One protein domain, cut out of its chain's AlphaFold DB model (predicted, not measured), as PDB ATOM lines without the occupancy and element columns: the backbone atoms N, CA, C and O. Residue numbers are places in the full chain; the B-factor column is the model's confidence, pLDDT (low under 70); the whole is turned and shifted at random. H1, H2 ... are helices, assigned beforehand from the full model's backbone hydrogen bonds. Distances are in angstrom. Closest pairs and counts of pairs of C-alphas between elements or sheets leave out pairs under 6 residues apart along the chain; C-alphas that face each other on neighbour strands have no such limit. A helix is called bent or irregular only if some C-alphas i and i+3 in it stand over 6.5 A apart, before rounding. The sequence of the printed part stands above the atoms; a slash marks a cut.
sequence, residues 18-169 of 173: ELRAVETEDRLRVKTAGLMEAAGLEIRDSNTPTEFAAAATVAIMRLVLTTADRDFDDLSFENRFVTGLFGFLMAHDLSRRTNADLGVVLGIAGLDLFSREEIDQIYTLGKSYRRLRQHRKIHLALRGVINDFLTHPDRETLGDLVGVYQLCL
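Overview. This is residues 18 to 169 of the 173 residues of an uncharacterized protein of Labrenzia marina (UniProt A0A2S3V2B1). A compact globule of crossed helices is built round H3, with H2 packed steeply across it in the core, H1 along the far side of H2, and H4 packed on both H2 and H3. The H6-H7 hairpin covers another side of this core, and H5 crosses H3 and meets H6 at a corner, where residues 133 to 138 stick out. The 152 printed residues hold seven named helices, H1 to H7 in order, and no named strand: the class is all helix. The radius of gyration of the C-alphas is 14.3 A, and the rounded outline spans 36 by 31 by 29 A.

Along the chain. H1, residues 18 to 38, begins at C-alpha 18 (152.015, 284.287, 253.504) and is 30.3 A long; it is irregular, with C-alphas 31 and 34 7.3 A apart, and has a kink of 43 degrees near residue 32. H2 is residues 49 to 67, 26.1 A. H3, residues 77 to 98, 30.8 A, begins at C-alpha 77 (139.136, 312.397, 230.919). H4 is residues 102 to 113, 15.6 A. H5, residues 116 to 134, 29.0 A, is irregular, with C-alphas 117 and 120 7.7 A apart. H6 is residues 136 to 151, 21.5 A. H7, residues 155 to 168, 19.8 A, ends at C-alpha 168 (129.573, 303.312, 233.651).

Arrangement. H3 is the hub, touching the six other helices. H1, H2, H3 and H4 form a bundle, a group of helices in which each touches at least two of the others, though H1 and H4 are apart. H2 and H3 are a hairpin at a steep tilt of 42 degrees; their closest C-alphas, Thr 57 and Ala 91, are 5.5 A apart. H1 touches H2 at a shallow tilt of 21 degrees, the same way, closest at C-alphas Met 36 and Leu 63, 6.7 A. H2 touches H4 with residues 50 to 58 alone, closest at C-alphas Ala 54 and Val 105, 4.8 A. H5 touches H3 at 69.6 degrees, only just steep, closest at C-alphas Leu 125 and Leu 85, 6.2 A. H5 and H6 only just touch, with 3 pairs of C-alphas within 8 A, and only at the corner, closest at C-alphas Arg 133 and His 139, 5.7 A. H6 and H7 are a hairpin at a shallow tilt of 29 degrees, closest at C-alphas Phe 149 and Thr 157, 4.9 A. H1 and H5 are apart. Every O i to N i+4 pair is within hydrogen-bond range in H2, H3, H4, H6 and H7; H1 has 15 of 17 and H5 11 of 15.

Size, cuts and confidence. The C-alphas farthest apart, Leu 19 and Ser 76, are 41.3 A apart. The printed part has no cut and no long link. Residues 115 to 122 are under pLDDT 70; the mean of the printed part is 88.1.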
ATOM      1  N   GLU A  18     151.148 284.242 254.688       78.06
ATOM      2  CA  GLU A  18     152.015 284.287 253.504       78.06
ATOM      3  C   GLU A  18     151.745 283.113 252.558       78.06
ATOM      4  O   GLU A  18     151.548 283.323 251.364       78.06
ATOM      5  N   LEU A  19     151.636 281.883 253.079       82.94
ATOM      6  CA  LEU A  19     151.292 280.714 252.261       82.94
ATOM      7  C   LEU A  19     149.944 280.878 251.548       82.94
ATOM      8  O   LEU A  19     149.817 280.526 250.378       82.94
ATOM      9  N   ARG A  20     148.936 281.428 252.236       82.50
ATOM     10  CA  ARG A  20     147.624 281.704 251.631       82.50
ATOM     11  C   ARG A  20     147.679 282.805 250.583       82.50
ATOM     12  O   ARG A  20     146.933 282.722 249.606       82.50
ATOM     13  N   ALA A  21     148.508 283.827 250.790       82.62
ATOM     14  CA  ALA A  21     148.727 284.868 249.797       82.62
ATOM     15  C   ALA A  21     149.300 284.242 248.524       82.62
ATOM     16  O   ALA A  21     148.637 284.306 247.494       82.62
ATOM     17  N   VAL A  22     150.410 283.504 248.625       85.81
ATOM     18  CA  VAL A  22     151.044 282.815 247.485       85.81
ATOM     19  C   VAL A  22     150.073 281.867 246.777       85.81
ATOM     20  O   VAL A  22     149.922 281.936 245.561       85.81
ATOM     21  N   GLU A  23     149.325 281.042 247.519       87.44
ATOM     22  CA  GLU A  23     148.313 280.158 246.921       87.44
ATOM     23  C   GLU A  23     147.241 280.950 246.150       87.44
ATOM     24  O   GLU A  23     146.756 280.522 245.100       87.44
ATOM     25  N   THR A  24     146.851 282.114 246.669       88.06
ATOM     26  CA  THR A  24     145.867 282.988 246.026       88.06
ATOM     27  C   THR A  24     146.425 283.625 244.755       88.06
ATOM     28  O   THR A  24     145.700 283.709 243.761       88.06
ATOM     29  N   GLU A  25     147.692 284.034 244.771       89.38
ATOM     30  CA  GLU A  25     148.408 284.575 243.614       89.38
ATOM     31  C   GLU A  25     148.507 283.531 242.497       89.38
ATOM     32  O   GLU A  25     148.039 283.777 241.381       89.38
ATOM     33  N   ASP A  26     149.009 282.336 242.818       89.69
ATOM     34  CA  ASP A  26     149.145 281.217 241.880       89.69
ATOM     35  C   ASP A  26     147.796 280.820 241.289       89.69
ATOM     36  O   ASP A  26     147.641 280.669 240.073       89.69
ATOM     37  N   ARG A  27     146.772 280.703 242.139       90.31
ATOM     38  CA  ARG A  27     145.419 280.373 241.694       90.31
ATOM     39  C   ARG A  27     144.872 281.433 240.743       90.31
ATOM     40  O   ARG A  27     144.221 281.071 239.763       90.31
ATOM     41  N   LEU A  28     145.102 282.717 241.017       90.81
ATOM     42  CA  LEU A  28     144.644 283.790 240.139       90.81
ATOM     43  C   LEU A  28     145.382 283.753 238.795       90.81
ATOM     44  O   LEU A  28     144.722 283.826 237.758       90.81
ATOM     45  N   ARG A  29     146.711 283.568 238.796       91.31
ATOM     46  CA  ARG A  29     147.520 283.420 237.572       91.31
ATOM     47  C   ARG A  29     147.009 282.268 236.715       91.31
ATOM     48  O   ARG A  29     146.651 282.477 235.561       91.31
ATOM     49  N   VAL A  30     146.883 281.073 237.295       92.25
ATOM     50  CA  VAL A  30     146.445 279.868 236.573       92.25
ATOM     51  C   VAL A  30     145.050 280.050 235.986       92.25
ATOM     52  O   VAL A  30     144.825 279.733 234.821       92.25
ATOM     53  N   LYS A  31     144.102 280.573 236.773       91.94
ATOM     54  CA  LYS A  31     142.720 280.710 236.303       91.94
ATOM     55  C   LYS A  31     142.545 281.819 235.257       91.94
ATOM     56  O   LYS A  31     141.675 281.696 234.405       91.94
ATOM     57  N   THR A  32     143.348 282.886 235.303       92.38
ATOM     58  CA  THR A  32     143.260 284.000 234.337       92.38
ATOM     59  C   THR A  32     144.121 283.801 233.087       92.38
ATOM     60  O   THR A  32     143.864 284.470 232.088       92.38
ATOM     61  N   ALA A  33     145.083 282.868 233.101       91.38
ATOM     62  CA  ALA A  33     146.062 282.661 232.028       91.38
ATOM     63  C   ALA A  33     145.431 282.576 230.630       91.38
ATOM     64  O   ALA A  33     145.832 283.319 229.743       91.38
ATOM     65  N   GLY A  34     144.391 281.753 230.448       90.62
ATOM     66  CA  GLY A  34     143.749 281.594 229.137       90.62
ATOM     67  C   GLY A  34     143.021 282.847 228.630       90.62
ATOM     68  O   GLY A  34     142.931 283.054 227.423       90.62
ATOM     69  N   LEU A  35     142.508 283.698 229.529       94.19
ATOM     70  CA  LEU A  35     141.900 284.982 229.151       94.19
ATOM     71  C   LEU A  35     142.973 286.016 228.802       94.19
ATOM     72  O   LEU A  35     142.830 286.741 227.822       94.19
ATOM     73  N   MET A  36     144.049 286.061 229.591       94.81
ATOM     74  CA  MET A  36     145.169 286.979 229.388       94.81
ATOM     75  C   MET A  36     145.915 286.663 228.089       94.81
ATOM     76  O   MET A  36     146.105 287.553 227.267       94.81
ATOM     77  N   GLU A  37     146.235 285.390 227.848       92.75
ATOM     78  CA  GLU A  37     146.896 284.926 226.626       92.75
ATOM     79  C   GLU A  37     146.071 285.261 225.377       92.75
ATOM     80  O   GLU A  37     146.609 285.787 224.404       92.75
ATOM     81  N   ALA A  38     144.750 285.049 225.423       91.06
ATOM     82  CA  ALA A  38     143.854 285.399 224.321       91.06
ATOM     83  C   ALA A  38     143.835 286.908 224.004       91.06
ATOM     84  O   ALA A  38     143.541 287.284 222.871       91.06
ATOM     85  N   ALA A  39     144.160 287.754 224.983       90.50
ATOM     86  CA  ALA A  39     144.279 289.203 224.837       90.50
ATOM     87  C   ALA A  39     145.729 289.680 224.601       90.50
ATOM     88  O   ALA A  39     145.956 290.882 224.485       90.50
ATOM     89  N   GLY A  40     146.716 288.775 224.542       91.12
ATOM     90  CA  GLY A  40     148.135 289.136 224.442       91.12
ATOM     91  C   GLY A  40     148.686 289.827 225.696       91.12
ATOM     92  O   GLY A  40     149.595 290.649 225.603       91.12
ATOM     93  N   LEU A  41     148.110 289.529 226.861       93.44
ATOM     94  CA  LEU A  41     148.451 290.108 228.158       93.44
ATOM     95  C   LEU A  41     149.072 289.059 229.086       93.44
ATOM     96  O   LEU A  41     148.879 287.857 228.924       93.44
ATOM     97  N   GLU A  42     149.770 289.532 230.114       90.69
ATOM     98  CA  GLU A  42     150.285 288.701 231.201       90.69
ATOM     99  C   GLU A  42     150.282 289.476 232.525       90.69
ATOM    100  O   GLU A  42     150.440 290.701 232.555       90.69
ATOM    101  N   ILE A  43     150.113 288.759 233.638       90.25
ATOM    102  CA  ILE A  43     150.402 289.308 234.965       90.25
ATOM    103  C   ILE A  43     151.908 289.172 235.167       90.25
ATOM    104  O   ILE A  43     152.413 288.055 235.257       90.25
ATOM    105  N   ARG A  44     152.615 290.303 235.233       85.88
ATOM    106  CA  ARG A  44     154.073 290.325 235.409       85.88
ATOM    107  C   ARG A  44     154.504 289.547 236.653       85.88
ATOM    108  O   ARG A  44     153.814 289.538 237.676       85.88
ATOM    109  N   ASP A  45     155.674 288.924 236.575       82.00
ATOM    110  CA  ASP A  45     156.316 288.325 237.741       82.00
ATOM    111  C   ASP A  45     156.660 289.389 238.784       82.00
ATOM    112  O   ASP A  45     157.052 290.513 238.468       82.00
ATOM    113  N   SER A  46     156.454 289.026 240.044       85.56
ATOM    114  CA  SER A  46     156.488 289.924 241.193       85.56
ATOM    115  C   SER A  46     157.113 289.208 242.380       85.56
ATOM    116  O   SER A  46     156.890 288.014 242.561       85.56
ATOM    117  N   ASN A  47     157.858 289.935 243.211       81.12
ATOM    118  CA  ASN A  47     158.576 289.352 244.348       81.12
ATOM    119  C   ASN A  47     157.826 289.516 245.674       81.12
ATOM    120  O   ASN A  47     158.252 288.980 246.695       81.12
ATOM    121  N   THR A  48     156.735 290.287 245.679       86.94
ATOM    122  CA  THR A  48     155.926 290.542 246.873       86.94
ATOM    123  C   THR A  48     154.429 290.508 246.553       86.94
ATOM    124  O   THR A  48     154.046 290.860 245.432       86.94
ATOM    125  N   PRO A  49     153.560 290.207 247.541       88.31
ATOM    126  CA  PRO A  49     152.108 290.257 247.349       88.31
ATOM    127  C   PRO A  49     151.588 291.627 246.903       88.31
ATOM    128  O   PRO A  49     150.579 291.732 246.204       88.31
ATOM    129  N   THR A  50     152.288 292.692 247.298       89.94
ATOM    130  CA  THR A  50     151.997 294.073 246.906       89.94
ATOM    131  C   THR A  50     152.312 294.331 245.440       89.94
ATOM    132  O   THR A  50     151.465 294.859 244.718       89.94
ATOM    133  N   GLU A  51     153.492 293.925 244.974       89.75
ATOM    134  CA  GLU A  51     153.840 294.003 243.552       89.75
ATOM    135  C   GLU A  51     152.895 293.141 242.710       89.75
ATOM    136  O   GLU A  51     152.427 293.593 241.666       89.75
ATOM    137  N   PHE A  52     152.546 291.946 243.197       92.56
ATOM    138  CA  PHE A  52     151.584 291.075 242.533       92.56
ATOM    139  C   PHE A  52     150.218 291.747 242.398       92.56
ATOM    140  O   PHE A  52     149.667 291.820 241.303       92.56
ATOM    141  N   ALA A  53     149.654 292.248 243.501       93.38
ATOM    142  CA  ALA A  53     148.332 292.862 243.492       93.38
ATOM    143  C   ALA A  53     148.284 294.090 242.569       93.38
ATOM    144  O   ALA A  53     147.277 294.298 241.889       93.38
ATOM    145  N   ALA A  54     149.368 294.868 242.495       91.75
ATOM    146  CA  ALA A  54     149.489 295.969 241.547       91.75
ATOM    147  C   ALA A  54     149.533 295.474 240.093       91.75
ATOM    148  O   ALA A  54     148.698 295.885 239.287       91.75
ATOM    149  N   ALA A  55     150.429 294.534 239.774       92.12
ATOM    150  CA  ALA A  55     150.559 293.969 238.430       92.12
ATOM    151  C   ALA A  55     149.257 293.303 237.954       92.12
ATOM    152  O   ALA A  55     148.818 293.528 236.828       92.12
ATOM    153  N   ALA A  56     148.600 292.538 238.828       94.12
ATOM    154  CA  ALA A  56     147.321 291.899 238.553       94.12
ATOM    155  C   ALA A  56     146.203 292.929 238.339       94.12
ATOM    156  O   ALA A  56     145.404 292.768 237.421       94.12
ATOM    157  N   THR A  57     146.168 294.013 239.125       95.06
ATOM    158  CA  THR A  57     145.210 295.113 238.914       95.06
ATOM    159  C   THR A  57     145.363 295.695 237.514       95.06
ATOM    160  O   THR A  57     144.379 295.801 236.784       95.06
ATOM    161  N   VAL A  58     146.591 296.042 237.120       92.81
ATOM    162  CA  VAL A  58     146.878 296.643 235.812       92.81
ATOM    163  C   VAL A  58     146.533 295.673 234.682       92.81
ATOM    164  O   VAL A  58     145.828 296.052 233.750       92.81
ATOM    165  N   ALA A  59     146.972 294.415 234.774       94.62
ATOM    166  CA  ALA A  59     146.711 293.400 233.756       94.62
ATOM    167  C   ALA A  59     145.210 293.130 233.579       94.62
ATOM    168  O   ALA A  59     144.725 293.079 232.452       94.62
ATOM    169  N   ILE A  60     144.452 293.017 234.675       95.75
ATOM    170  CA  ILE A  60     143.000 292.806 234.613       95.75
ATOM    171  C   ILE A  60     142.292 294.037 234.048       95.75
ATOM    172  O   ILE A  60     141.396 293.888 233.223       95.75
ATOM    173  N   MET A  61     142.691 295.252 234.431       95.50
ATOM    174  CA  MET A  61     142.096 296.457 233.850       95.50
ATOM    175  C   MET A  61     142.395 296.582 232.354       95.50
ATOM    176  O   MET A  61     141.504 296.949 231.594       95.50
ATOM    177  N   ARG A  62     143.600 296.205 231.911       94.69
ATOM    178  CA  ARG A  62     143.926 296.104 230.481       94.69
ATOM    179  C   ARG A  62     143.074 295.051 229.784       94.69
ATOM    180  O   ARG A  62     142.524 295.344 228.736       94.69
ATOM    181  N   LEU A  63     142.877 293.882 230.394       96.00
ATOM    182  CA  LEU A  63     141.992 292.847 229.857       96.00
ATOM    183  C   LEU A  63     140.556 293.364 229.687       96.00
ATOM    184  O   LEU A  63     139.942 293.124 228.650       96.00
ATOM    185  N   VAL A  64     140.032 294.098 230.673       96.38
ATOM    186  CA  VAL A  64     138.705 294.730 230.598       96.38
ATOM    187  C   VAL A  64     138.646 295.741 229.453       96.38
ATOM    188  O   VAL A  64     137.706 295.691 228.666       96.38
ATOM    189  N   LEU A  65     139.647 296.616 229.320       94.19
ATOM    190  CA  LEU A  65     139.722 297.607 228.241       94.19
ATOM    191  C   LEU A  65     139.799 296.955 226.857       94.19
ATOM    192  O   LEU A  65     138.983 297.268 225.994       94.19
ATOM    193  N   THR A  66     140.701 295.989 226.675       94.50
ATOM    194  CA  THR A  66     140.853 295.235 225.425       94.50
ATOM    195  C   THR A  66     139.563 294.506 225.056       94.50
ATOM    196  O   THR A  66     139.137 294.545 223.909       94.50
ATOM    197  N   THR A  67     138.892 293.883 226.029       94.88
ATOM    198  CA  THR A  67     137.617 293.187 225.786       94.88
ATOM    199  C   THR A  67     136.476 294.166 225.490       94.88
ATOM    200  O   THR A  67     135.549 293.829 224.757       94.88
ATOM    201  N   ALA A  68     136.541 295.384 226.032       94.19
ATOM    202  CA  ALA A  68     135.600 296.465 225.753       94.19
ATOM    203  C   ALA A  68     135.875 297.201 224.427       94.19
ATOM    204  O   ALA A  68     135.139 298.145 224.135       94.19
ATOM    205  N   ASP A  69     136.907 296.795 223.674       93.12
ATOM    206  CA  ASP A  69     137.415 297.465 222.469       93.12
ATOM    207  C   ASP A  69     137.768 298.942 222.721       93.12
ATOM    208  O   ASP A  69     137.329 299.858 222.025       93.12
ATOM    209  N   ARG A  70     138.510 299.190 223.808       90.88
ATOM    210  CA  ARG A  70     138.960 300.524 224.221       90.88
ATOM    211  C   ARG A  70     140.461 300.536 224.480       90.88
ATOM    212  O   ARG A  70     140.988 299.618 225.105       90.88
ATOM    213  N   ASP A  71     141.110 301.627 224.091       88.25
ATOM    214  CA  ASP A  71     142.456 301.981 224.543       88.25
ATOM    215  C   ASP A  71     142.356 303.060 225.627       88.25
ATOM    216  O   ASP A  71     141.574 304.000 225.491       88.25
ATOM    217  N   PHE A  72     143.128 302.922 226.708       86.19
ATOM    218  CA  PHE A  72     143.151 303.884 227.810       86.19
ATOM    219  C   PHE A  72     143.576 305.279 227.340       86.19
ATOM    220  O   PHE A  72     142.990 306.283 227.762       86.19
ATOM    221  N   ASP A  73     144.566 305.338 226.448       85.38
ATOM    222  CA  ASP A  73     145.124 306.597 225.959       85.38
ATOM    223  C   ASP A  73     144.146 307.345 225.037       85.38
ATOM    224  O   ASP A  73     144.221 308.569 224.929       85.38
ATOM    225  N   ASP A  74     143.144 306.658 224.489       88.50
ATOM    226  CA  ASP A  74     142.107 307.261 223.647       88.50
ATOM    227  C   ASP A  74     140.852 307.679 224.434       88.50
ATOM    228  O   ASP A  74     139.962 308.339 223.894       88.50
ATOM    229  N   LEU A  75     140.753 307.317 225.719       88.12
ATOM    230  CA  LEU A  75     139.595 307.664 226.542       88.12
ATOM    231  C   LEU A  75     139.549 309.163 226.867       88.12
ATOM    232  O   LEU A  75     140.564 309.782 227.203       88.12
ATOM    233  N   SER A  76     138.331 309.718 226.891       87.88
ATOM    234  CA  SER A  76     138.070 311.024 227.502       87.88
ATOM    235  C   SER A  76     138.501 311.043 228.972       87.88
ATOM    236  O   SER A  76     138.585 310.006 229.636       87.88
ATOM    237  N   PHE A  77     138.751 312.237 229.514       83.88
ATOM    238  CA  PHE A  77     139.136 312.397 230.919       83.88
ATOM    239  C   PHE A  77     138.141 311.705 231.866       83.88
ATOM    240  O   PHE A  77     138.540 311.003 232.796       83.88
ATOM    241  N   GLU A  78     136.841 311.858 231.617       85.88
ATOM    242  CA  GLU A  78     135.786 311.212 232.389       85.88
ATOM    243  C   GLU A  78     135.867 309.682 232.317       85.88
ATOM    244  O   GLU A  78     135.728 309.013 233.342       85.88
ATOM    245  N   ASN A  79     136.141 309.119 231.141       89.88
ATOM    246  CA  ASN A  79     136.239 307.674 230.959       89.88
ATOM    247  C   ASN A  79     137.539 307.097 231.542       89.88
ATOM    248  O   ASN A  79     137.510 306.033 232.170       89.88
ATOM    249  N   ARG A  80     138.661 307.830 231.483       87.88
ATOM    250  CA  ARG A  80     139.882 307.494 232.242       87.88
ATOM    251  C   ARG A  80     139.623 307.511 233.743       87.88
ATOM    252  O   ARG A  80     140.056 306.611 234.462       87.88
ATOM    253  N   PHE A  81     138.852 308.486 234.227       85.62
ATOM    254  CA  PHE A  81     138.467 308.570 235.632       85.62
ATOM    255  C   PHE A  81     137.622 307.364 236.076       85.62
ATOM    256  O   PHE A  81     137.886 306.773 237.126       85.62
ATOM    257  N   VAL A  82     136.631 306.957 235.276       89.81
ATOM    258  CA  VAL A  82     135.834 305.743 235.536       89.81
ATOM    259  C   VAL A  82     136.728 304.503 235.544       89.81
ATOM    260  O   VAL A  82     136.651 303.701 236.478       89.81
ATOM    261  N   THR A  83     137.632 304.384 234.574       91.12
ATOM    262  CA  THR A  83     138.605 303.286 234.500       91.12
ATOM    263  C   THR A  83     139.477 303.223 235.752       91.12
ATOM    264  O   THR A  83     139.627 302.158 236.352       91.12
ATOM    265  N   GLY A  84     139.970 304.369 236.227       89.69
ATOM    266  CA  GLY A  84     140.706 304.466 237.486       89.69
ATOM    267  C   GLY A  84     139.896 304.018 238.693       89.69
ATOM    268  O   GLY A  84     140.418 303.331 239.567       89.69
ATOM    269  N   LEU A  85     138.609 304.363 238.750       89.75
ATOM    270  CA  LEU A  85     137.735 303.955 239.849       89.75
ATOM    271  C   LEU A  85     137.517 302.434 239.871       89.75
ATOM    272  O   LEU A  85     137.516 301.836 240.951       89.75
ATOM    273  N   PHE A  86     137.383 301.804 238.701       92.31
ATOM    274  CA  PHE A  86     137.362 300.343 238.575       92.31
ATOM    275  C   PHE A  86     138.700 299.725 238.989       92.31
ATOM    276  O   PHE A  86     138.706 298.785 239.784       92.31
ATOM    277  N   GLY A  87     139.823 300.309 238.562       91.81
ATOM    278  CA  GLY A  87     141.158 299.904 239.005       91.81
ATOM    279  C   GLY A  87     141.314 299.969 240.527       91.81
ATOM    280  O   GLY A  87     141.819 299.035 241.138       91.81
ATOM    281  N   PHE A  88     140.789 301.012 241.175       90.31
ATOM    282  CA  PHE A  88     140.784 301.146 242.637       90.31
ATOM    283  C   PHE A  88     139.955 300.060 243.330       90.31
ATOM    284  O   PHE A  88     140.367 299.525 244.362       90.31
ATOM    285  N   LEU A  89     138.776 299.736 242.792       92.12
ATOM    286  CA  LEU A  89     137.931 298.662 243.317       92.12
ATOM    287  C   LEU A  89     138.621 297.297 243.180       92.12
ATOM    288  O   LEU A  89     138.631 296.520 244.136       92.12
ATOM    289  N   MET A  90     139.241 297.047 242.026       94.06
ATOM    290  CA  MET A  90     140.012 295.839 241.738       94.06
ATOM    291  C   MET A  90     141.210 295.704 242.690       94.06
ATOM    292  O   MET A  90     141.325 294.701 243.396       94.06
ATOM    293  N   ALA A  91     142.031 296.752 242.801       92.12
ATOM    294  CA  ALA A  91     143.164 296.831 243.722       92.12
ATOM    295  C   ALA A  91     142.748 296.565 245.170       92.12
ATOM    296  O   ALA A  91     143.439 295.856 245.901       92.12
ATOM    297  N   HIS A  92     141.602 297.101 245.592       91.31
ATOM    298  CA  HIS A  92     141.084 296.889 246.936       91.31
ATOM    299  C   HIS A  92     140.748 295.418 247.215       91.31
ATOM    300  O   HIS A  92     141.073 294.907 248.290       91.31
ATOM    301  N   ASP A  93     140.090 294.720 246.286       92.56
ATOM    302  CA  ASP A  93     139.767 293.307 246.492       92.56
ATOM    303  C   ASP A  93     140.973 292.381 246.319       92.56
ATOM    304  O   ASP A  93     141.091 291.433 247.098       92.56
ATOM    305  N   LEU A  94     141.894 292.682 245.401       92.50
ATOM    306  CA  LEU A  94     143.161 291.959 245.270       92.50
ATOM    307  C   LEU A  94     144.021 292.112 246.524       92.50
ATOM    308  O   LEU A  94     144.423 291.107 247.099       92.50
ATOM    309  N   SER A  95     144.192 293.338 247.029       91.62
ATOM    310  CA  SER A  95     145.008 293.581 248.226       91.62
ATOM    311  C   SER A  95     144.479 292.837 249.447       91.62
ATOM    312  O   SER A  95     145.239 292.285 250.234       91.62
ATOM    313  N   ARG A  96     143.151 292.756 249.591       90.69
ATOM    314  CA  ARG A  96     142.520 291.984 250.667       90.69
ATOM    315  C   ARG A  96     142.737 290.473 250.518       90.69
ATOM    316  O   ARG A  96     142.785 289.778 251.525       90.69
ATOM    317  N   ARG A  97     142.803 289.964 249.286       89.94
ATOM    318  CA  ARG A  97     142.979 288.538 248.972       89.94
ATOM    319  C   ARG A  97     144.430 288.083 249.147       89.94
ATOM    320  O   ARG A  97     144.644 286.960 249.583       89.94
ATOM    321  N   THR A  98     145.391 288.953 248.850       88.19
ATOM    322  CA  THR A  98     146.831 288.655 248.918       88.19
ATOM    323  C   THR A  98     147.520 289.239 250.149       88.19
ATOM    324  O   THR A  98     148.724 289.090 250.306       88.19
ATOM    325  N   ASN A  99     146.777 289.900 251.044       87.38
ATOM    326  CA  ASN A  99     147.327 290.607 252.205       87.38
ATOM    327  C   ASN A  99     148.358 291.698 251.826       87.38
ATOM    328  O   ASN A  99     149.321 291.940 252.551       87.38
ATOM    329  N   ALA A 100     148.156 292.355 250.680       88.88
ATOM    330  CA  ALA A 100     149.017 293.431 250.201       88.88
ATOM    331  C   ALA A 100     148.719 294.786 250.859       88.88
ATOM    332  O   ALA A 100     147.593 295.069 251.287       88.88
ATOM    333  N   ASP A 101     149.716 295.675 250.844       88.75
ATOM    334  CA  ASP A 101     149.525 297.071 251.234       88.75
ATOM    335  C   ASP A 101     148.738 297.819 250.150       88.75
ATOM    336  O   ASP A 101     149.268 298.178 249.097       88.75
ATOM    337  N   LEU A 102     147.461 298.092 250.430       86.38
ATOM    338  CA  LEU A 102     146.577 298.794 249.503       86.38
ATOM    339  C   LEU A 102     147.113 300.176 249.091       86.38
ATOM    340  O   LEU A 102     146.913 300.587 247.952       86.38
ATOM    341  N   GLY A 103     147.756 300.915 249.998       82.50
ATOM    342  CA  GLY A 103     148.297 302.237 249.689       82.50
ATOM    343  C   GLY A 103     149.400 302.156 248.638       82.50
ATOM    344  O   GLY A 103     149.401 302.938 247.686       82.50
ATOM    345  N   VAL A 104     150.283 301.168 248.772       83.44
ATOM    346  CA  VAL A 104     151.355 300.911 247.804       83.44
ATOM    347  C   VAL A 104     150.795 300.354 246.494       83.44
ATOM    348  O   VAL A 104     151.175 300.842 245.434       83.44
ATOM    349  N   VAL A 105     149.841 299.414 246.541       85.75
ATOM    350  CA  VAL A 105     149.177 298.878 245.336       85.75
ATOM    351  C   VAL A 105     148.536 299.997 244.521       85.75
ATOM    352  O   VAL A 105     148.742 300.065 243.313       85.75
ATOM    353  N   LEU A 106     147.793 300.902 245.167       84.38
ATOM    354  CA  LEU A 106     147.172 302.044 244.492       84.38
ATOM    355  C   LEU A 106     148.207 303.026 243.938       84.38
ATOM    356  O   LEU A 106     147.969 303.616 242.889       84.38
ATOM    357  N   GLY A 107     149.343 303.200 244.617       78.88
ATOM    358  CA  GLY A 107     150.450 304.011 244.118       78.88
ATOM    359  C   GLY A 107     151.069 303.424 242.849       78.88
ATOM    360  O   GLY A 107     151.201 304.133 241.858       78.88
ATOM    361  N   ILE A 108     151.397 302.128 242.859       80.56
ATOM    362  CA  ILE A 108     152.011 301.436 241.715       80.56
ATOM    363  C   ILE A 108     151.018 301.341 240.556       80.56
ATOM    364  O   ILE A 108     151.302 301.829 239.468       80.56
ATOM    365  N   ALA A 109     149.824 300.788 240.792       79.44
ATOM    366  CA  ALA A 109     148.805 300.655 239.753       79.44
ATOM    367  C   ALA A 109     148.348 302.023 239.230       79.44
ATOM    368  O   ALA A 109     148.056 302.164 238.049       79.44
ATOM    369  N   GLY A 110     148.312 303.041 240.094       76.19
ATOM    370  CA  GLY A 110     148.039 304.416 239.700       76.19
ATOM    371  C   GLY A 110     149.094 304.968 238.745       76.19
ATOM    372  O   GLY A 110     148.717 305.559 237.749       76.19
ATOM    373  N   LEU A 111     150.386 304.743 238.999       72.88
ATOM    374  CA  LEU A 111     151.473 305.163 238.099       72.88
ATOM    375  C   LEU A 111     151.539 304.351 236.798       72.88
ATOM    376  O   LEU A 111     152.006 304.864 235.786       72.88
ATOM    377  N   ASP A 112     151.105 303.093 236.829       76.25
ATOM    378  CA  ASP A 112     151.093 302.220 235.651       76.25
ATOM    379  C   ASP A 112     149.858 302.432 234.760       76.25
ATOM    380  O   ASP A 112     149.892 302.097 233.573       76.25
ATOM    381  N   LEU A 113     148.760 302.946 235.329       71.69
ATOM    382  CA  LEU A 113     147.532 303.287 234.605       71.69
ATOM    383  C   LEU A 113     147.481 304.763 234.209       71.69
ATOM    384  O   LEU A 113     147.004 305.067 233.129       71.69
ATOM    385  N   PHE A 114     147.950 305.675 235.060       70.06
ATOM    386  CA  PHE A 114     147.916 307.117 234.825       70.06
ATOM    387  C   PHE A 114     149.323 307.650 234.604       70.06
ATOM    388  O   PHE A 114     150.272 307.255 235.282       70.06
ATOM    389  N   SER A 115     149.465 308.609 233.694       67.12
ATOM    390  CA  SER A 115     150.754 309.258 233.481       67.12
ATOM    391  C   SER A 115     151.180 310.075 234.714       67.12
ATOM    392  O   SER A 115     150.372 310.469 235.559       67.12
ATOM    393  N   ARG A 116     152.478 310.386 234.828       64.44
ATOM    394  CA  ARG A 116     153.023 311.163 235.960       64.44
ATOM    395  C   ARG A 116     152.378 312.549 236.102       64.44
ATOM    396  O   ARG A 116     152.305 313.086 237.203       64.44
ATOM    397  N   GLU A 117     151.917 313.114 234.993       63.16
ATOM    398  CA  GLU A 117     151.240 314.413 234.918       63.16
ATOM    399  C   GLU A 117     149.808 314.349 235.476       63.16
ATOM    400  O   GLU A 117     149.235 315.367 235.858       63.16
ATOM    401  N   GLU A 118     149.253 313.145 235.606       66.31
ATOM    402  CA  GLU A 118     147.892 312.876 236.065       66.31
ATOM    403  C   GLU A 118     147.844 312.403 237.530       66.31
ATOM    404  O   GLU A 118     146.782 312.055 238.039       66.31
ATOM    405  N   ILE A 119     148.965 312.440 238.262       65.81
ATOM    406  CA  ILE A 119     149.045 311.997 239.668       65.81
ATOM    407  C   ILE A 119     148.041 312.725 240.579       65.81
ATOM    408  O   ILE A 119     147.467 312.109 241.481       65.81
ATOM    409  N   ASP A 120     147.750 314.005 240.332       69.75
ATOM    410  CA  ASP A 120     146.734 314.746 241.098       69.75
ATOM    411  C   ASP A 120     145.324 314.136 240.959       69.75
ATOM    412  O   ASP A 120     144.477 314.245 241.858       69.75
ATOM    413  N   GLN A 121     145.072 313.415 239.863       69.50
ATOM    414  CA  GLN A 121     143.826 312.693 239.634       69.50
ATOM    415  C   GLN A 121     143.690 311.489 240.577       69.50
ATOM    416  O   GLN A 121     142.576 311.196 241.011       69.50
ATOM    417  N   ILE A 122     144.795 310.862 241.004       68.88
ATOM    418  CA  ILE A 122     144.799 309.747 241.973       68.88
ATOM    419  C   ILE A 122     144.196 310.191 243.316       68.88
ATOM    420  O   ILE A 122     143.378 309.481 243.914       68.88
ATOM    421  N   TYR A 123     144.508 311.405 243.783       70.75
ATOM    422  CA  TYR A 123     143.893 311.954 245.000       70.75
ATOM    423  C   TYR A 123     142.387 312.192 244.838       70.75
ATOM    424  O   TYR A 123     141.608 311.992 245.780       70.75
ATOM    425  N   THR A 124     141.963 312.598 243.642       77.56
ATOM    426  CA  THR A 124     140.545 312.781 243.309       77.56
ATOM    427  C   THR A 124     139.821 311.433 243.232       77.56
ATOM    428  O   THR A 124     138.729 311.304 243.794       77.56
ATOM    429  N   LEU A 125     140.454 310.400 242.668       77.94
ATOM    430  CA  LEU A 125     139.963 309.019 242.666       77.94
ATOM    431  C   LEU A 125     139.757 308.496 244.087       77.94
ATOM    432  O   LEU A 125     138.686 307.979 244.395       77.94
ATOM    433  N   GLY A 126     140.709 308.720 244.996       78.31
ATOM    434  CA  GLY A 126     140.566 308.332 246.403       78.31
ATOM    435  C   GLY A 126     139.357 308.985 247.094       78.31
ATOM    436  O   GLY A 126     138.602 308.317 247.813       78.31
ATOM    437  N   LYS A 127     139.116 310.282 246.848       83.56
ATOM    438  CA  LYS A 127     137.929 310.993 247.366       83.56
ATOM    439  C   LYS A 127     136.634 310.437 246.772       83.56
ATOM    440  O   LYS A 127     135.677 310.202 247.514       83.56
ATOM    441  N   SER A 128     136.606 310.189 245.467       82.62
ATOM    442  CA  SER A 128     135.432 309.641 244.785       82.62
ATOM    443  C   SER A 128     135.156 308.192 245.162       82.62
ATOM    444  O   SER A 128     133.999 307.848 245.374       82.62
ATOM    445  N   TYR A 129     136.180 307.369 245.387       82.62
ATOM    446  CA  TYR A 129     136.037 306.032 245.957       82.62
ATOM    447  C   TYR A 129     135.406 306.087 247.355       82.62
ATOM    448  O   TYR A 129     134.448 305.367 247.649       82.62
ATOM    449  N   ARG A 130     135.869 307.001 248.222       84.81
ATOM    450  CA  ARG A 130     135.244 307.221 249.536       84.81
ATOM    451  C   ARG A 130     133.777 307.650 249.402       84.81
ATOM    452  O   ARG A 130     132.952 307.176 250.180       84.81
ATOM    453  N   ARG A 131     133.439 308.500 248.427       87.12
ATOM    454  CA  ARG A 131     132.051 308.903 248.140       87.12
ATOM    455  C   ARG A 131     131.215 307.742 247.595       87.12
ATOM    456  O   ARG A 131     130.104 307.532 248.065       87.12
ATOM    457  N   LEU A 132     131.752 306.926 246.689       85.69
ATOM    458  CA  LEU A 132     131.102 305.717 246.177       85.69
ATOM    459  C   LEU A 132     130.731 304.765 247.322       85.69
ATOM    460  O   LEU A 132     129.614 304.258 247.362       85.69
ATOM    461  N   ARG A 133     131.618 304.593 248.312       84.00
ATOM    462  CA  ARG A 133     131.337 303.792 249.517       84.00
ATOM    463  C   ARG A 133     130.162 304.321 250.349       84.00
ATOM    464  O   ARG A 133     129.529 303.529 251.045       84.00
ATOM    465  N   GLN A 134     129.844 305.617 250.277       88.00
ATOM    466  CA  GLN A 134     128.643 306.184 250.911       88.00
ATOM    467  C   GLN A 134     127.365 305.725 250.187       88.00
ATOM    468  O   GLN A 134     126.333 305.513 250.821       88.00
ATOM    469  N   HIS A 135     127.443 305.458 248.880       89.88
ATOM    470  CA  HIS A 135     126.376 304.853 248.082       89.88
ATOM    471  C   HIS A 135     126.445 303.317 248.134       89.88
ATOM    472  O   HIS A 135     126.698 302.640 247.135       89.88
ATOM    473  N   ARG A 136     126.189 302.752 249.323       88.38
ATOM    474  CA  ARG A 136     126.406 301.328 249.652       88.38
ATOM    475  C   ARG A 136     125.886 300.335 248.606       88.38
ATOM    476  O   ARG A 136     126.578 299.364 248.328       88.38
ATOM    477  N   LYS A 137     124.690 300.545 248.040       88.94
ATOM    478  CA  LYS A 137     124.103 299.617 247.052       88.94
ATOM    479  C   LYS A 137     124.937 299.530 245.772       88.94
ATOM    480  O   LYS A 137     125.253 298.429 245.344       88.94
ATOM    481  N   ILE A 138     125.327 300.678 245.216       88.19
ATOM    482  CA  ILE A 138     126.139 300.750 243.993       88.19
ATOM    483  C   ILE A 138     127.518 300.154 244.263       88.19
ATOM    484  O   ILE A 138     127.974 299.289 243.526       88.19
ATOM    485  N   HIS A 139     128.147 300.552 245.372       88.62
ATOM    486  CA  HIS A 139     129.448 300.014 245.753       88.62
ATOM    487  C   HIS A 139     129.433 298.484 245.899       88.62
ATOM    488  O   HIS A 139     130.333 297.821 245.399       88.62
ATOM    489  N   LEU A 140     128.414 297.918 246.559       90.00
ATOM    490  CA  LEU A 140     128.289 296.468 246.717       90.00
ATOM    491  C   LEU A 140     128.019 295.750 245.392       90.00
ATOM    492  O   LEU A 140     128.539 294.657 245.217       90.00
ATOM    493  N   ALA A 141     127.249 296.348 244.481       90.88
ATOM    494  CA  ALA A 141     126.994 295.772 243.164       90.88
ATOM    495  C   ALA A 141     128.278 295.705 242.323       90.88
ATOM    496  O   ALA A 141     128.653 294.625 241.877       90.88
ATOM    497  N   LEU A 142     129.004 296.825 242.199       92.94
ATOM    498  CA  LEU A 142     130.279 296.878 241.468       92.94
ATOM    499  C   LEU A 142     131.299 295.898 242.048       92.94
ATOM    500  O   LEU A 142     131.968 295.163 241.327       92.94
ATOM    501  N   ARG A 143     131.383 295.856 243.378       92.81
ATOM    502  CA  ARG A 143     132.256 294.923 244.079       92.81
ATOM    503  C   ARG A 143     131.839 293.467 243.874       92.81
ATOM    504  O   ARG A 143     132.708 292.611 243.796       92.81
ATOM    505  N   GLY A 144     130.539 293.185 243.822       94.50
ATOM    506  CA  GLY A 144     130.008 291.849 243.552       94.50
ATOM    507  C   GLY A 144     130.536 291.313 242.230       94.50
ATOM    508  O   GLY A 144     131.208 290.291 242.224       94.50
ATOM    509  N   VAL A 145     130.370 292.085 241.156       95.56
ATOM    510  CA  VAL A 145     130.809 291.700 239.806       95.56
ATOM    511  C   VAL A 145     132.326 291.494 239.732       95.56
ATOM    512  O   VAL A 145     132.795 290.488 239.206       95.56
ATOM    513  N   ILE A 146     133.111 292.391 240.340       95.00
ATOM    514  CA  ILE A 146     134.572 292.223 240.442       95.00
ATOM    515  C   ILE A 146     134.926 290.949 241.216       95.00
ATOM    516  O   ILE A 146     135.806 290.187 240.819       95.00
ATOM    517  N   ASN A 147     134.256 290.707 242.341       95.06
ATOM    518  CA  ASN A 147     134.518 289.551 243.179       95.06
ATOM    519  C   ASN A 147     134.144 288.236 242.483       95.06
ATOM    520  O   ASN A 147     134.850 287.245 242.678       95.06
ATOM    521  N   ASP A 148     133.077 288.223 241.693       95.56
ATOM    522  CA  ASP A 148     132.639 287.058 240.929       95.56
ATOM    523  C   ASP A 148     133.689 286.699 239.872       95.56
ATOM    524  O   ASP A 148     134.194 285.570 239.890       95.56
ATOM    525  N   PHE A 149     134.157 287.687 239.098       96.44
ATOM    526  CA  PHE A 149     135.285 287.522 238.175       96.44
ATOM    527  C   PHE A 149     136.553 287.023 238.882       96.44
ATOM    528  O   PHE A 149     137.135 286.017 238.492       96.44
ATOM    529  N   LEU A 150     136.970 287.648 239.987       93.56
ATOM    530  CA  LEU A 150     138.180 287.230 240.709       93.56
ATOM    531  C   LEU A 150     138.068 285.833 241.348       93.56
ATOM    532  O   LEU A 150     139.074 285.258 241.770       93.56
ATOM    533  N   THR A 151     136.863 285.293 241.522       92.56
ATOM    534  CA  THR A 151     136.656 283.957 242.108       92.56
ATOM    535  C   THR A 151     136.604 282.879 241.024       92.56
ATOM    536  O   THR A 151     137.210 281.808 241.184       92.56
ATOM    537  N   HIS A 152     135.937 283.188 239.910       92.75
ATOM    538  CA  HIS A 152     135.740 282.312 238.760       92.75
ATOM    539  C   HIS A 152     136.001 283.093 237.463       92.75
ATOM    540  O   HIS A 152     135.053 283.445 236.772       92.75
ATOM    541  N   PRO A 153     137.270 283.413 237.142       93.12
ATOM    542  CA  PRO A 153     137.574 284.172 235.941       93.12
ATOM    543  C   PRO A 153     137.371 283.266 234.729       93.12
ATOM    544  O   PRO A 153     138.100 282.297 234.518       93.12
ATOM    545  N   ASP A 154     136.352 283.586 233.950       94.81
ATOM    546  CA  ASP A 154     136.022 282.953 232.684       94.81
ATOM    547  C   ASP A 154     135.410 284.007 231.748       94.81
ATOM    548  O   ASP A 154     135.397 285.202 232.049       94.81
ATOM    549  N   ARG A 155     134.954 283.586 230.566       94.69
ATOM    550  CA  ARG A 155     134.391 284.516 229.578       94.69
ATOM    551  C   ARG A 155     133.057 285.118 230.018       94.69
ATOM    552  O   ARG A 155     132.747 286.222 229.585       94.69
ATOM    553  N   GLU A 156     132.280 284.405 230.828       96.56
ATOM    554  CA  GLU A 156     130.974 284.865 231.300       96.56
ATOM    555  C   GLU A 156     131.172 285.966 232.344       96.56
ATOM    556  O   GLU A 156     130.716 287.091 232.144       96.56
ATOM    557  N   THR A 157     131.972 285.701 233.380       96.88
ATOM    558  CA  THR A 157     132.245 286.692 234.430       96.88
ATOM    559  C   THR A 157     133.058 287.885 233.923       96.88
ATOM    560  O   THR A 157     132.869 289.006 234.400       96.88
ATOM    561  N   LEU A 158     133.933 287.685 232.928       96.75
ATOM    562  CA  LEU A 158     134.595 288.788 232.226       96.75
ATOM    563  C   LEU A 158     133.587 289.625 231.431       96.75
ATOM    564  O   LEU A 158     133.659 290.851 231.472       96.75
ATOM    565  N   GLY A 159     132.645 288.983 230.734       96.50
ATOM    566  CA  GLY A 159     131.583 289.656 229.988       96.50
ATOM    567  C   GLY A 159     130.704 290.524 230.887       96.50
ATOM    568  O   GLY A 159     130.456 291.683 230.561       96.50
ATOM    569  N   ASP A 160     130.318 290.011 232.057       96.75
ATOM    570  CA  ASP A 160     129.561 290.771 233.058       96.75
ATOM    571  C   ASP A 160     130.350 291.978 233.581       96.75
ATOM    572  O   ASP A 160     129.821 293.091 233.669       96.75
ATOM    573  N   LEU A 161     131.636 291.784 233.896       96.88
ATOM    574  CA  LEU A 161     132.520 292.857 234.349       96.88
ATOM    575  C   LEU A 161     132.673 293.954 233.290       96.88
ATOM    576  O   LEU A 161     132.550 295.137 233.612       96.88
ATOM    577  N   VAL A 162     132.902 293.565 232.036       96.50
ATOM    578  CA  VAL A 162     133.024 294.480 230.895       96.50
ATOM    579  C   VAL A 162     131.710 295.209 230.637       96.50
ATOM    580  O   VAL A 162     131.722 296.425 230.461       96.50
ATOM    581  N   GLY A 163     130.572 294.513 230.682       95.44
ATOM    582  CA  GLY A 163     129.258 295.119 230.485       95.44
ATOM    583  C   GLY A 163     128.949 296.176 231.546       95.44
ATOM    584  O   GLY A 163     128.529 297.286 231.223       95.44
ATOM    585  N   VAL A 164     129.229 295.882 232.819       95.56
ATOM    586  CA  VAL A 164     129.062 296.861 233.904       95.56
ATOM    587  C   VAL A 164     130.040 298.027 233.772       95.56
ATOM    588  O   VAL A 164     129.648 299.168 234.014       95.56
ATOM    589  N   TYR A 165     131.283 297.768 233.366       95.00
ATOM    590  CA  TYR A 165     132.250 298.819 233.059       95.00
ATOM    591  C   TYR A 165     131.735 299.750 231.951       95.00
ATOM    592  O   TYR A 165     131.667 300.958 232.167       95.00
ATOM    593  N   GLN A 166     131.274 299.203 230.824       93.88
ATOM    594  CA  GLN A 166     130.740 299.970 229.696       93.88
ATOM    595  C   GLN A 166     129.501 300.794 230.074       93.88
ATOM    596  O   GLN A 166     129.407 301.951 229.681       93.88
ATOM    597  N   LEU A 167     128.594 300.260 230.899       93.50
ATOM    598  CA  LEU A 167     127.441 301.015 231.419       93.50
ATOM    599  C   LEU A 167     127.837 302.214 232.295       93.50
ATOM    600  O   LEU A 167     127.029 303.120 232.496       93.50
ATOM    601  N   CYS A 168     129.044 302.200 232.865       91.38
ATOM    602  CA  CYS A 168     129.573 303.312 233.651       91.38
ATOM    603  C   CYS A 168     130.316 304.343 232.796       91.38
ATOM    604  O   CYS A 168     130.624 305.421 233.311       91.38
ATOM    605  N   LEU A 169     130.633 304.019 231.540       90.69
ATOM    606  CA  LEU A 169     131.278 304.954 230.633       90.69
ATOM    607  C   LEU A 169     130.288 306.013 230.167       90.69
ATOM    608  O   LEU A 169     129.081 305.793 230.054       90.69
TER     609      LEU A 169